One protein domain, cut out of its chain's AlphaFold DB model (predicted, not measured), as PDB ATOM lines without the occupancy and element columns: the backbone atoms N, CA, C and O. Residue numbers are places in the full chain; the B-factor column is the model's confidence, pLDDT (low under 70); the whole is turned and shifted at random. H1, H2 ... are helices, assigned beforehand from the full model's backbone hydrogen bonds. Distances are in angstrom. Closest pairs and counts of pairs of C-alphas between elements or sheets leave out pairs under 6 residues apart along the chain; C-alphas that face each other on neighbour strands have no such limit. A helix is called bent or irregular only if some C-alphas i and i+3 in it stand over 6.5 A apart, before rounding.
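Overview. This is residues 144 to 240 of the 595 residues of the protein "Putative mitochondria fission 1 protein" of Rosa chinensis (UniProt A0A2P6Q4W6). A long helix, H6, is rooted in a head of five shorter helices, and its residues 224 to 240 stick out as an arm. The hairpin H1 and H2 lies on one side of its root; H3, H4 and H5 lie on the other. The printed part has 97 residues, six named helices, H1 to H6 in order, and no named strand: all helix, loose, radius of gyration of the C-alphas 15.9 A, spans 49 by 33 by 25 A.

Arrangement. Start at H6, residues 212 to 240: its residues 214 to 223 alone touch the hub H5, residues 200 to 210, a hairpin at a shallow tilt of 16 degrees, closest C-alphas Gly 208 and Ala 215, 5.0 A. H5 is irregular, with C-alphas 207 and 210 7.4 A apart. It touches H3, residues 184 to 187 (closest C-alphas Ile 185 and Tyr 207, 6.7 A), and only just touches its hairpin partner H4, residues 189 to 197 (3 pairs of C-alphas within 8 A; closest Ala 195 and Trp 203, 6.5 A). Residues 171 to 176 of H2, residues 166 to 180, touch H6 about perpendicular, at 86 degrees, closest C-alphas Leu 172 and Leu 214, 5.8 A. H1, residues 149 to 162, touches H2 with residues 156 to 160 alone, closest C-alphas Phe 159 and Ala 169, 5.8 A. Every O i to N i+4 pair is within hydrogen-bond range in H1, H2 and H6, but 3 of 5 in H4 and 5 of 7 in H5; H3 is too short for one.

Along the chain. Find C-alpha 149 at (28.720, 18.303, 48.851), where H1 begins its 19.9 A; H2 measures 20.9 A. H6 runs 41.7 A to C-alpha 240 at (64.868, 37.145, 26.054).

Size, cuts and confidence. The printed part has no cut, and its five links are tight. The C-alphas farthest apart, Gly 184 and Arg 240, are 50.3 A apart. Look for pLDDT under 70 at residues 144 to 148 and 224 to 240.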
ATOM      1  N   SER A 144      33.718  10.475  45.543       55.19
ATOM      2  CA  SER A 144      33.950  10.986  44.189       55.19
ATOM      3  C   SER A 144      33.489  12.454  44.086       55.19
ATOM      4  O   SER A 144      32.600  12.857  44.843       55.19
ATOM      5  N   PRO A 145      34.043  13.273  43.171       51.09
ATOM      6  CA  PRO A 145      33.734  14.709  43.092       51.09
ATOM      7  C   PRO A 145      32.231  15.021  43.016       51.09
ATOM      8  O   PRO A 145      31.742  15.918  43.692       51.09
ATOM      9  N   ASN A 146      31.471  14.204  42.284       56.72
ATOM     10  CA  ASN A 146      30.013  14.306  42.147       56.72
ATOM     11  C   ASN A 146      29.199  13.886  43.394       56.72
ATOM     12  O   ASN A 146      27.992  14.104  43.439       56.72
ATOM     13  N   GLN A 147      29.836  13.272  44.393       57.34
ATOM     14  CA  GLN A 147      29.245  12.872  45.677       57.34
ATOM     15  C   GLN A 147      29.719  13.760  46.847       57.34
ATOM     16  O   GLN A 147      29.230  13.625  47.976       57.34
ATOM     17  N   GLY A 148      30.690  14.647  46.609       66.88
ATOM     18  CA  GLY A 148      31.176  15.623  47.579       66.88
ATOM     19  C   GLY A 148      30.296  16.869  47.589       66.88
ATOM     20  O   GLY A 148      30.290  17.622  46.620       66.88
ATOM     21  N   ILE A 149      29.591  17.120  48.699       70.44
ATOM     22  CA  ILE A 149      28.720  18.303  48.851       70.44
ATOM     23  C   ILE A 149      29.516  19.591  48.606       70.44
ATOM     24  O   ILE A 149      29.079  20.429  47.833       70.44
ATOM     25  N   GLU A 150      30.712  19.712  49.188       74.31
ATOM     26  CA  GLU A 150      31.617  20.855  48.991       74.31
ATOM     27  C   GLU A 150      31.941  21.109  47.510       74.31
ATOM     28  O   GLU A 150      31.871  22.245  47.050       74.31
ATOM     29  N   VAL A 151      32.228  20.051  46.744       70.19
ATOM     30  CA  VAL A 151      32.578  20.148  45.320       70.19
ATOM     31  C   VAL A 151      31.368  20.560  44.480       70.19
ATOM     32  O   VAL A 151      31.495  21.417  43.611       70.19
ATOM     33  N   ILE A 152      30.186  20.002  44.758       72.44
ATOM     34  CA  ILE A 152      28.939  20.385  44.081       72.44
ATOM     35  C   ILE A 152      28.532  21.826  44.429       72.44
ATOM     36  O   ILE A 152      28.121  22.569  43.537       72.44
ATOM     37  N   THR A 153      28.698  22.259  45.683       76.19
ATOM     38  CA  THR A 153      28.471  23.654  46.094       76.19
ATOM     39  C   THR A 153      29.440  24.596  45.380       76.19
ATOM     40  O   THR A 153      28.997  25.553  44.753       76.19
ATOM     41  N   ALA A 154      30.741  24.293  45.379       75.88
ATOM     42  CA  ALA A 154      31.751  25.100  44.694       75.88
ATOM     43  C   ALA A 154      31.533  25.159  43.169       75.88
ATOM     44  O   ALA A 154      31.739  26.209  42.562       75.88
ATOM     45  N   LEU A 155      31.077  24.064  42.550       77.50
ATOM     46  CA  LEU A 155      30.689  24.025  41.136       77.50
ATOM     47  C   LEU A 155      29.448  24.889  40.860       77.50
ATOM     48  O   LEU A 155      29.407  25.605  39.864       77.50
ATOM     49  N   THR A 156      28.461  24.857  41.758       78.12
ATOM     50  CA  THR A 156      27.247  25.683  41.665       78.12
ATOM     51  C   THR A 156      27.599  27.167  41.747       78.12
ATOM     52  O   THR A 156      27.261  27.926  40.843       78.12
ATOM     53  N   GLU A 157      28.391  27.554  42.752       81.81
ATOM     54  CA  GLU A 157      28.928  28.911  42.874       81.81
ATOM     55  C   GLU A 157      29.803  29.328  41.683       81.81
ATOM     56  O   GLU A 157      29.934  30.520  41.411       81.81
ATOM     57  N   ALA A 158      30.471  28.386  41.012       80.00
ATOM     58  CA  ALA A 158      31.264  28.684  39.826       80.00
ATOM     59  C   ALA A 158      30.367  29.008  38.625       80.00
ATOM     60  O   ALA A 158      30.666  29.963  37.913       80.00
ATOM     61  N   PHE A 159      29.255  28.292  38.423       79.75
ATOM     62  CA  PHE A 159      28.283  28.639  37.379       79.75
ATOM     63  C   PHE A 159      27.685  30.034  37.607       79.75
ATOM     64  O   PHE A 159      27.712  30.846  36.684       79.75
ATOM     65  N   ASP A 160      27.290  30.357  38.842       78.25
ATOM     66  CA  ASP A 160      26.759  31.683  39.212       78.25
ATOM     67  C   ASP A 160      27.803  32.826  39.100       78.25
ATOM     68  O   ASP A 160      27.449  34.001  39.149       78.25
ATOM     69  N   LYS A 161      29.101  32.505  38.962       79.38
ATOM     70  CA  LYS A 161      30.195  33.471  38.704       79.38
ATOM     71  C   LYS A 161      30.608  33.545  37.229       79.38
ATOM     72  O   LYS A 161      31.290  34.492  36.846       79.38
ATOM     73  N   ILE A 162      30.281  32.529  36.428       75.94
ATOM     74  CA  ILE A 162      30.612  32.449  34.994       75.94
ATOM     75  C   ILE A 162      29.508  33.084  34.143       75.94
ATOM     76  O   ILE A 162      29.802  33.605  33.068       75.94
ATOM     77  N   VAL A 163      28.264  33.042  34.622       76.88
ATOM     78  CA  VAL A 163      27.074  33.490  33.901       76.88
ATOM     79  C   VAL A 163      26.367  34.594  34.686       76.88
ATOM     80  O   VAL A 163      26.047  34.418  35.857       76.88
ATOM     81  N   GLU A 164      26.112  35.727  34.027       73.81
ATOM     82  CA  GLU A 164      25.419  36.878  34.627       73.81
ATOM     83  C   GLU A 164      23.883  36.714  34.639       73.81
ATOM     84  O   GLU A 164      23.208  37.346  35.452       73.81
ATOM     85  N   ASP A 165      23.325  35.857  33.772       80.25
ATOM     86  CA  ASP A 165      21.892  35.534  33.708       80.25
ATOM     87  C   ASP A 165      21.520  34.315  34.591       80.25
ATOM     88  O   ASP A 165      21.972  33.191  34.334       80.25
ATOM     89  N   PRO A 166      20.629  34.478  35.591       77.88
ATOM     90  CA  PRO A 166      20.118  33.370  36.396       77.88
ATOM     91  C   PRO A 166      19.501  32.207  35.596       77.88
ATOM     92  O   PRO A 166      19.584  31.064  36.054       77.88
ATOM     93  N   GLN A 167      18.893  32.465  34.428       79.62
ATOM     94  CA  GLN A 167      18.247  31.421  33.616       79.62
ATOM     95  C   GLN A 167      19.276  30.523  32.920       79.62
ATOM     96  O   GLN A 167      19.164  29.294  32.957       79.62
ATOM     97  N   GLU A 168      20.320  31.113  32.338       80.50
ATOM     98  CA  GLU A 168      21.426  30.363  31.739       80.50
ATOM     99  C   GLU A 168      22.230  29.596  32.812       80.50
ATOM    100  O   GLU A 168      22.603  28.441  32.592       80.50
ATOM    101  N   ALA A 169      22.394  30.154  34.020       79.44
ATOM    102  CA  ALA A 169      22.998  29.443  35.151       79.44
ATOM    103  C   ALA A 169      22.169  28.215  35.598       79.44
ATOM    104  O   ALA A 169      22.729  27.167  35.932       79.44
ATOM    105  N   GLU A 170      20.832  28.295  35.574       83.38
ATOM    106  CA  GLU A 170      19.960  27.142  35.839       83.38
ATOM    107  C   GLU A 170      20.075  26.073  34.745       83.38
ATOM    108  O   GLU A 170      20.170  24.876  35.035       83.38
ATOM    109  N   LEU A 171      20.150  26.498  33.487       85.50
ATOM    110  CA  LEU A 171      20.324  25.600  32.354       85.50
ATOM    111  C   LEU A 171      21.685  24.877  32.398       85.50
ATOM    112  O   LEU A 171      21.732  23.665  32.170       85.50
ATOM    113  N   LEU A 172      22.763  25.559  32.805       84.25
ATOM    114  CA  LEU A 172      24.068  24.944  33.085       84.25
ATOM    115  C   LEU A 172      24.015  23.918  34.223       84.25
ATOM    116  O   LEU A 172      24.597  22.840  34.090       84.25
ATOM    117  N   ARG A 173      23.300  24.198  35.322       82.69
ATOM    118  CA  ARG A 173      23.097  23.222  36.413       82.69
ATOM    119  C   ARG A 173      22.403  21.955  35.905       82.69
ATOM    120  O   ARG A 173      22.873  20.849  36.176       82.69
ATOM    121  N   ASN A 174      21.339  22.110  35.119       85.31
ATOM    122  CA  ASN A 174      20.584  20.993  34.546       85.31
ATOM    123  C   ASN A 174      21.420  20.174  33.544       85.31
ATOM    124  O   ASN A 174      21.409  18.941  33.582       85.31
ATOM    125  N   GLN A 175      22.212  20.836  32.699       86.81
ATOM    126  CA  GLN A 175      23.139  20.174  31.775       86.81
ATOM    127  C   GLN A 175      24.302  19.479  32.490       86.81
ATOM    128  O   GLN A 175      24.657  18.352  32.142       86.81
ATOM    129  N   SER A 176      24.849  20.094  33.539       82.62
ATOM    130  CA  SER A 176      25.852  19.475  34.409       82.62
ATOM    131  C   SER A 176      25.304  18.208  35.065       82.62
ATOM    132  O   SER A 176      25.983  17.182  35.072       82.62
ATOM    133  N   ALA A 177      24.054  18.221  35.542       83.31
ATOM    134  CA  ALA A 177      23.399  17.028  36.072       83.31
ATOM    135  C   ALA A 177      23.205  15.937  35.000       83.31
ATOM    136  O   ALA A 177      23.444  14.763  35.283       83.31
ATOM    137  N   PHE A 178      22.829  16.302  33.769       83.56
ATOM    138  CA  PHE A 178      22.696  15.360  32.647       83.56
ATOM    139  C   PHE A 178      24.031  14.679  32.296       83.56
ATOM    140  O   PHE A 178      24.092  13.451  32.183       83.56
ATOM    141  N   PHE A 179      25.107  15.466  32.202       84.00
ATOM    142  CA  PHE A 179      26.472  14.991  31.969       84.00
ATOM    143  C   PHE A 179      26.966  14.073  33.101       84.00
ATOM    144  O   PHE A 179      27.378  12.942  32.849       84.00
ATOM    145  N   HIS A 180      26.844  14.499  34.365       76.94
ATOM    146  CA  HIS A 180      27.276  13.709  35.527       76.94
ATOM    147  C   HIS A 180      26.496  12.401  35.710       76.94
ATOM    148  O   HIS A 180      27.045  11.428  36.227       76.94
ATOM    149  N   GLN A 181      25.231  12.352  35.281       79.62
ATOM    150  CA  GLN A 181      24.420  11.131  35.265       79.62
ATOM    151  C   GLN A 181      24.753  10.203  34.079       79.62
ATOM    152  O   GLN A 181      24.085   9.184  33.920       79.62
ATOM    153  N   ARG A 182      25.760  10.545  33.254       78.31
ATOM    154  CA  ARG A 182      26.161   9.831  32.028       78.31
ATOM    155  C   ARG A 182      24.964   9.502  31.133       78.31
ATOM    156  O   ARG A 182      24.824   8.382  30.655       78.31
ATOM    157  N   LYS A 183      24.059  10.466  30.944       79.69
ATOM    158  CA  LYS A 183      22.869  10.288  30.103       79.69
ATOM    159  C   LYS A 183      23.182  10.534  28.628       79.69
ATOM    160  O   LYS A 183      24.131  11.235  28.284       79.69
ATOM    161  N   GLY A 184      22.356   9.953  27.758       87.25
ATOM    162  CA  GLY A 184      22.449  10.147  26.313       87.25
ATOM    163  C   GLY A 184      23.806   9.721  25.749       87.25
ATOM    164  O   GLY A 184      24.268   8.613  26.016       87.25
ATOM    165  N   ILE A 185      24.449  10.590  24.971       84.06
ATOM    166  CA  ILE A 185      25.693  10.258  24.260       84.06
ATOM    167  C   ILE A 185      26.867   9.964  25.214       84.06
ATOM    168  O   ILE A 185      27.722   9.137  24.900       84.06
ATOM    169  N   PHE A 186      26.847  10.530  26.425       85.56
ATOM    170  CA  PHE A 186      27.843  10.299  27.480       85.56
ATOM    171  C   PHE A 186      27.765   8.900  28.113       85.56
ATOM    172  O   PHE A 186      28.688   8.491  28.816       85.56
ATOM    173  N   ALA A 187      26.686   8.151  27.856       85.69
ATOM    174  CA  ALA A 187      26.586   6.740  28.223       85.69
ATOM    175  C   ALA A 187      27.427   5.835  27.307       85.69
ATOM    176  O   ALA A 187      27.772   4.720  27.694       85.69
ATOM    177  N   THR A 188      27.724   6.277  26.080       87.62
ATOM    178  CA  THR A 188      28.300   5.412  25.042       87.62
ATOM    179  C   THR A 188      29.752   5.038  25.335       87.62
ATOM    180  O   THR A 188      30.514   5.821  25.903       87.62
ATOM    181  N   GLN A 189      30.148   3.832  24.918       83.00
ATOM    182  CA  GLN A 189      31.525   3.365  25.084       83.00
ATOM    183  C   GLN A 189      32.519   4.211  24.273       83.00
ATOM    184  O   GLN A 189      33.611   4.470  24.762       83.00
ATOM    185  N   ALA A 190      32.122   4.693  23.088       84.50
ATOM    186  CA  ALA A 190      32.933   5.590  22.264       84.50
ATOM    187  C   ALA A 190      33.276   6.885  23.019       84.50
ATOM    188  O   ALA A 190      34.447   7.157  23.251       84.50
ATOM    189  N   ALA A 191      32.269   7.602  23.535       83.50
ATOM    190  CA  ALA A 191      32.493   8.832  24.297       83.50
ATOM    191  C   ALA A 191      33.383   8.621  25.537       83.50
ATOM    192  O   ALA A 191      34.154   9.512  25.890       83.50
ATOM    193  N   GLN A 192      33.298   7.456  26.193       82.19
ATOM    194  CA  GLN A 192      34.128   7.117  27.355       82.19
ATOM    195  C   GLN A 192      35.574   6.764  26.986       82.19
ATOM    196  O   GLN A 192      36.485   7.173  27.699       82.19
ATOM    197  N   THR A 193      35.797   6.028  25.895       79.06
ATOM    198  CA  THR A 193      37.147   5.696  25.413       79.06
ATOM    199  C   THR A 193      37.844   6.943  24.861       79.06
ATOM    200  O   THR A 193      38.983   7.229  25.225       79.06
ATOM    201  N   ASP A 194      37.129   7.741  24.068       84.56
ATOM    202  CA  ASP A 194      37.643   8.968  23.458       84.56
ATOM    203  C   ASP A 194      37.959  10.059  24.489       84.56
ATOM    204  O   ASP A 194      38.816  10.904  24.248       84.56
ATOM    205  N   ALA A 195      37.316  10.038  25.664       77.88
ATOM    206  CA  ALA A 195      37.619  10.968  26.757       77.88
ATOM    207  C   ALA A 195      39.036  10.792  27.335       77.88
ATOM    208  O   ALA A 195      39.512  11.679  28.038       77.88
ATOM    209  N   VAL A 196      39.685   9.654  27.064       73.00
ATOM    210  CA  VAL A 196      41.054   9.339  27.507       73.00
ATOM    211  C   VAL A 196      42.081   9.593  26.396       73.00
ATOM    212  O   VAL A 196      43.251   9.828  26.685       73.00
ATOM    213  N   THR A 197      41.670   9.542  25.124       74.25
ATOM    214  CA  THR A 197      42.579   9.602  23.964       74.25
ATOM    215  C   THR A 197      42.532  10.923  23.193       74.25
ATOM    216  O   THR A 197      43.498  11.249  22.505       74.25
ATOM    217  N   MET A 198      41.438  11.687  23.284       80.62
ATOM    218  CA  MET A 198      41.262  12.963  22.582       80.62
ATOM    219  C   MET A 198      41.561  14.168  23.476       80.62
ATOM    220  O   MET A 198      41.359  14.139  24.688       80.62
ATOM    221  N   ASP A 199      41.962  15.287  22.865       81.12
ATOM    222  CA  ASP A 199      42.041  16.553  23.590       81.12
ATOM    223  C   ASP A 199      40.645  17.042  24.017       81.12
ATOM    224  O   ASP A 199      39.637  16.836  23.330       81.12
ATOM    225  N   ALA A 200      40.590  17.750  25.145       77.75
ATOM    226  CA  ALA A 200      39.331  18.188  25.735       77.75
ATOM    227  C   ALA A 200      38.488  19.094  24.813       77.75
ATOM    228  O   ALA A 200      37.262  19.056  24.894       77.75
ATOM    229  N   ILE A 201      39.094  19.909  23.941       84.62
ATOM    230  CA  ILE A 201      38.341  20.807  23.051       84.62
ATOM    231  C   ILE A 201      37.670  19.983  21.948       84.62
ATOM    232  O   ILE A 201      36.467  20.144  21.725       84.62
ATOM    233  N   SER A 202      38.406  19.074  21.306       83.88
ATOM    234  CA  SER A 202      37.861  18.174  20.281       83.88
ATOM    235  C   SER A 202      36.813  17.217  20.854       83.88
ATOM    236  O   SER A 202      35.771  16.998  20.228       83.88
ATOM    237  N   TRP A 203      37.022  16.708  22.073       91.12
ATOM    238  CA  TRP A 203      36.046  15.856  22.754       91.12
ATOM    239  C   TRP A 203      34.729  16.598  23.020       91.12
ATOM    240  O   TRP A 203      33.658  16.126  22.628       91.12
ATOM    241  N   TRP A 204      34.788  17.810  23.588       89.75
ATOM    242  CA  TRP A 204      33.594  18.643  23.790       89.75
ATOM    243  C   TRP A 204      32.955  19.103  22.474       89.75
ATOM    244  O   TRP A 204      31.748  19.333  22.449       89.75
ATOM    245  N   SER A 205      33.715  19.219  21.381       86.81
ATOM    246  CA  SER A 205      33.160  19.508  20.052       86.81
ATOM    247  C   SER A 205      32.423  18.313  19.438       86.81
ATOM    248  O   SER A 205      31.472  18.515  18.688       86.81
ATOM    249  N   THR A 206      32.846  17.084  19.746       89.19
ATOM    250  CA  THR A 206      32.261  15.846  19.200       89.19
ATOM    251  C   THR A 206      31.041  15.401  20.006       89.19
ATOM    252  O   THR A 206      29.984  15.116  19.446       89.19
ATOM    253  N   TYR A 207      31.160  15.387  21.337       89.44
ATOM    254  CA  TYR A 207      30.162  14.800  22.236       89.44
ATOM    255  C   TYR A 207      29.307  15.836  22.987       89.44
ATOM    256  O   TYR A 207      28.252  15.498  23.521       89.44
ATOM    257  N   GLY A 208      29.700  17.114  23.002       87.44
ATOM    258  CA  GLY A 208      29.023  18.172  23.767       87.44
ATOM    259  C   GLY A 208      27.660  18.634  23.232       87.44
ATOM    260  O   GLY A 208      26.994  19.427  23.892       87.44
ATOM    261  N   SER A 209      27.208  18.141  22.075       86.75
ATOM    262  CA  SER A 209      25.991  18.608  21.385       86.75
ATOM    263  C   SER A 209      24.690  18.457  22.187       86.75
ATOM    264  O   SER A 209      23.740  19.200  21.950       86.75
ATOM    265  N   GLN A 210      24.640  17.538  23.159       85.00
ATOM    266  CA  GLN A 210      23.486  17.348  24.053       85.00
ATOM    267  C   GLN A 210      23.487  18.282  25.276       85.00
ATOM    268  O   GLN A 210      22.488  18.360  25.988       85.00
ATOM    269  N   VAL A 211      24.590  18.994  25.526       88.88
ATOM    270  CA  VAL A 211      24.757  19.959  26.627       88.88
ATOM    271  C   VAL A 211      25.481  21.227  26.129       88.88
ATOM    272  O   VAL A 211      26.564  21.551  26.617       88.88
ATOM    273  N   PRO A 212      24.941  21.936  25.115       85.06
ATOM    274  CA  PRO A 212      25.714  22.913  24.347       85.06
ATOM    275  C   PRO A 212      26.287  24.069  25.180       85.06
ATOM    276  O   PRO A 212      27.440  24.435  24.969       85.06
ATOM    277  N   GLN A 213      25.556  24.597  26.165       85.25
ATOM    278  CA  GLN A 213      26.045  25.663  27.049       85.25
ATOM    279  C   GLN A 213      27.181  25.163  27.954       85.25
ATOM    280  O   GLN A 213      28.209  25.826  28.089       85.25
ATOM    281  N   LEU A 214      27.046  23.960  28.529       85.19
ATOM    282  CA  LEU A 214      28.115  23.342  29.322       85.19
ATOM    283  C   LEU A 214      29.361  23.070  28.466       85.19
ATOM    284  O   LEU A 214      30.479  23.342  28.904       85.19
ATOM    285  N   ALA A 215      29.168  22.577  27.241       85.75
ATOM    286  CA  ALA A 215      30.241  22.335  26.285       85.75
ATOM    287  C   ALA A 215      30.947  23.639  25.883       85.75
ATOM    288  O   ALA A 215      32.175  23.671  25.818       85.75
ATOM    289  N   GLU A 216      30.210  24.732  25.678       85.00
ATOM    290  CA  GLU A 216      30.787  26.042  25.370       85.00
ATOM    291  C   GLU A 216      31.616  26.591  26.542       85.00
ATOM    292  O   GLU A 216      32.749  27.036  26.338       85.00
ATOM    293  N   VAL A 217      31.107  26.508  27.777       84.38
ATOM    294  CA  VAL A 217      31.848  26.897  28.991       84.38
ATOM    295  C   VAL A 217      33.108  26.042  29.162       84.38
ATOM    296  O   VAL A 217      34.186  26.582  29.422       84.38
ATOM    297  N   ALA A 218      33.013  24.726  28.957       84.00
ATOM    298  CA  ALA A 218      34.150  23.815  29.052       84.00
ATOM    299  C   ALA A 218      35.210  24.089  27.967       84.00
ATOM    300  O   ALA A 218      36.400  24.180  28.277       84.00
ATOM    301  N   GLN A 219      34.796  24.322  26.717       82.19
ATOM    302  CA  GLN A 219      35.697  24.723  25.634       82.19
ATOM    303  C   GLN A 219      36.334  26.095  25.892       82.19
ATOM    304  O   GLN A 219      37.526  26.259  25.635       82.19
ATOM    305  N   LYS A 220      35.591  27.080  26.419       82.12
ATOM    306  CA  LYS A 220      36.131  28.392  26.825       82.12
ATOM    307  C   LYS A 220      37.183  28.240  27.930       82.12
ATOM    308  O   LYS A 220      38.251  28.844  27.836       82.12
ATOM    309  N   ALA A 221      36.930  27.403  28.937       76.38
ATOM    310  CA  ALA A 221      37.887  27.111  30.005       76.38
ATOM    311  C   ALA A 221      39.155  26.407  29.479       76.38
ATOM    312  O   ALA A 221      40.272  26.818  29.808       76.38
ATOM    313  N   ALA A 222      39.001  25.405  28.607       73.25
ATOM    314  CA  ALA A 222      40.112  24.699  27.969       73.25
ATOM    315  C   ALA A 222      40.944  25.626  27.061       73.25
ATOM    316  O   ALA A 222      42.172  25.674  27.181       73.25
ATOM    317  N   LYS A 223      40.291  26.451  26.229       77.75
ATOM    318  CA  LYS A 223      40.953  27.471  25.398       77.75
ATOM    319  C   LYS A 223      41.735  28.463  26.257       77.75
ATOM    320  O   LYS A 223      42.923  28.647  26.009       77.75
ATOM    321  N   LYS A 224      41.152  28.992  27.338       67.19
ATOM    322  CA  LYS A 224      41.846  29.908  28.263       67.19
ATOM    323  C   LYS A 224      43.053  29.260  28.964       67.19
ATOM    324  O   LYS A 224      44.065  29.925  29.180       67.19
ATOM    325  N   SER A 225      42.997  27.957  29.257       57.75
ATOM    326  CA  SER A 225      44.150  27.171  29.735       57.75
ATOM    327  C   SER A 225      45.263  27.039  28.675       57.75
ATOM    328  O   SER A 225      46.454  27.087  29.004       57.75
ATOM    329  N   SER A 226      44.909  26.927  27.389       59.06
ATOM    330  CA  SER A 226      45.877  26.929  26.279       59.06
ATOM    331  C   SER A 226      46.461  28.323  25.983       59.06
ATOM    332  O   SER A 226      47.672  28.459  25.810       59.06
ATOM    333  N   GLU A 227      45.661  29.391  26.037       53.91
ATOM    334  CA  GLU A 227      46.136  30.768  25.833       53.91
ATOM    335  C   GLU A 227      47.050  31.238  26.969       53.91
ATOM    336  O   GLU A 227      48.076  31.870  26.713       53.91
ATOM    337  N   ASN A 228      46.753  30.873  28.221       46.62
ATOM    338  CA  ASN A 228      47.642  31.143  29.355       46.62
ATOM    339  C   ASN A 228      48.999  30.422  29.221       46.62
ATOM    340  O   ASN A 228      50.004  30.936  29.712       46.62
ATOM    341  N   ARG A 229      49.067  29.278  28.518       48.66
ATOM    342  CA  ARG A 229      50.343  28.662  28.103       48.66
ATOM    343  C   ARG A 229      51.040  29.495  27.023       48.66
ATOM    344  O   ARG A 229      52.195  29.869  27.210       48.66
ATOM    345  N   GLY A 230      50.343  29.842  25.939       41.16
ATOM    346  CA  GLY A 230      50.910  30.605  24.817       41.16
ATOM    347  C   GLY A 230      51.413  32.005  25.199       41.16
ATOM    348  O   GLY A 230      52.515  32.400  24.823       41.16
ATOM    349  N   THR A 231      50.652  32.737  26.014       38.38
ATOM    350  CA  THR A 231      51.024  34.078  26.503       38.38
ATOM    351  C   THR A 231      52.265  34.014  27.386       38.38
ATOM    352  O   THR A 231      53.127  34.884  27.316       38.38
ATOM    353  N   LYS A 232      52.395  32.953  28.187       34.75
ATOM    354  CA  LYS A 232      53.547  32.743  29.062       34.75
ATOM    355  C   LYS A 232      54.816  32.383  28.290       34.75
ATOM    356  O   LYS A 232      55.885  32.860  28.658       34.75
ATOM    357  N   ILE A 233      54.693  31.611  27.208       39.62
ATOM    358  CA  ILE A 233      55.793  31.367  26.264       39.62
ATOM    359  C   ILE A 233      56.231  32.696  25.632       39.62
ATOM    360  O   ILE A 233      57.404  33.041  25.729       39.62
ATOM    361  N   ARG A 234      55.291  33.508  25.126       29.45
ATOM    362  CA  ARG A 234      55.615  34.832  24.563       29.45
ATOM    363  C   ARG A 234      56.278  35.773  25.568       29.45
ATOM    364  O   ARG A 234      57.252  36.414  25.215       29.45
ATOM    365  N   VAL A 235      55.813  35.845  26.818       33.94
ATOM    366  CA  VAL A 235      56.442  36.691  27.858       33.94
ATOM    367  C   VAL A 235      57.874  36.238  28.177       33.94
ATOM    368  O   VAL A 235      58.741  37.079  28.417       33.94
ATOM    369  N   LEU A 236      58.152  34.929  28.136       34.94
ATOM    370  CA  LEU A 236      59.515  34.396  28.254       34.94
ATOM    371  C   LEU A 236      60.379  34.717  27.022       34.94
ATOM    372  O   LEU A 236      61.586  34.893  27.167       34.94
ATOM    373  N   GLU A 237      59.785  34.834  25.832       34.00
ATOM    374  CA  GLU A 237      60.467  35.272  24.608       34.00
ATOM    375  C   GLU A 237      60.754  36.783  24.612       34.00
ATOM    376  O   GLU A 237      61.885  37.172  24.323       34.00
ATOM    377  N   THR A 238      59.812  37.648  25.021       32.34
ATOM    378  CA  THR A 238      60.053  39.103  25.101       32.34
ATOM    379  C   THR A 238      61.157  39.436  26.105       32.34
ATOM    380  O   THR A 238      62.070  40.195  25.786       32.34
ATOM    381  N   HIS A 239      61.150  38.789  27.279       32.66
ATOM    382  CA  HIS A 239      62.233  38.921  28.260       32.66
ATOM    383  C   HIS A 239      63.594  38.418  27.751       32.66
ATOM    384  O   HIS A 239      64.619  38.775  28.325       32.66
ATOM    385  N   ARG A 240      63.627  37.606  26.688       29.41
ATOM    386  CA  ARG A 240      64.868  37.145  26.054       29.41
ATOM    387  C   ARG A 240      65.425  38.181  25.073       29.41
ATOM    388  O   ARG A 240      66.639  38.331  25.003       29.41
TER     389      ARG A 240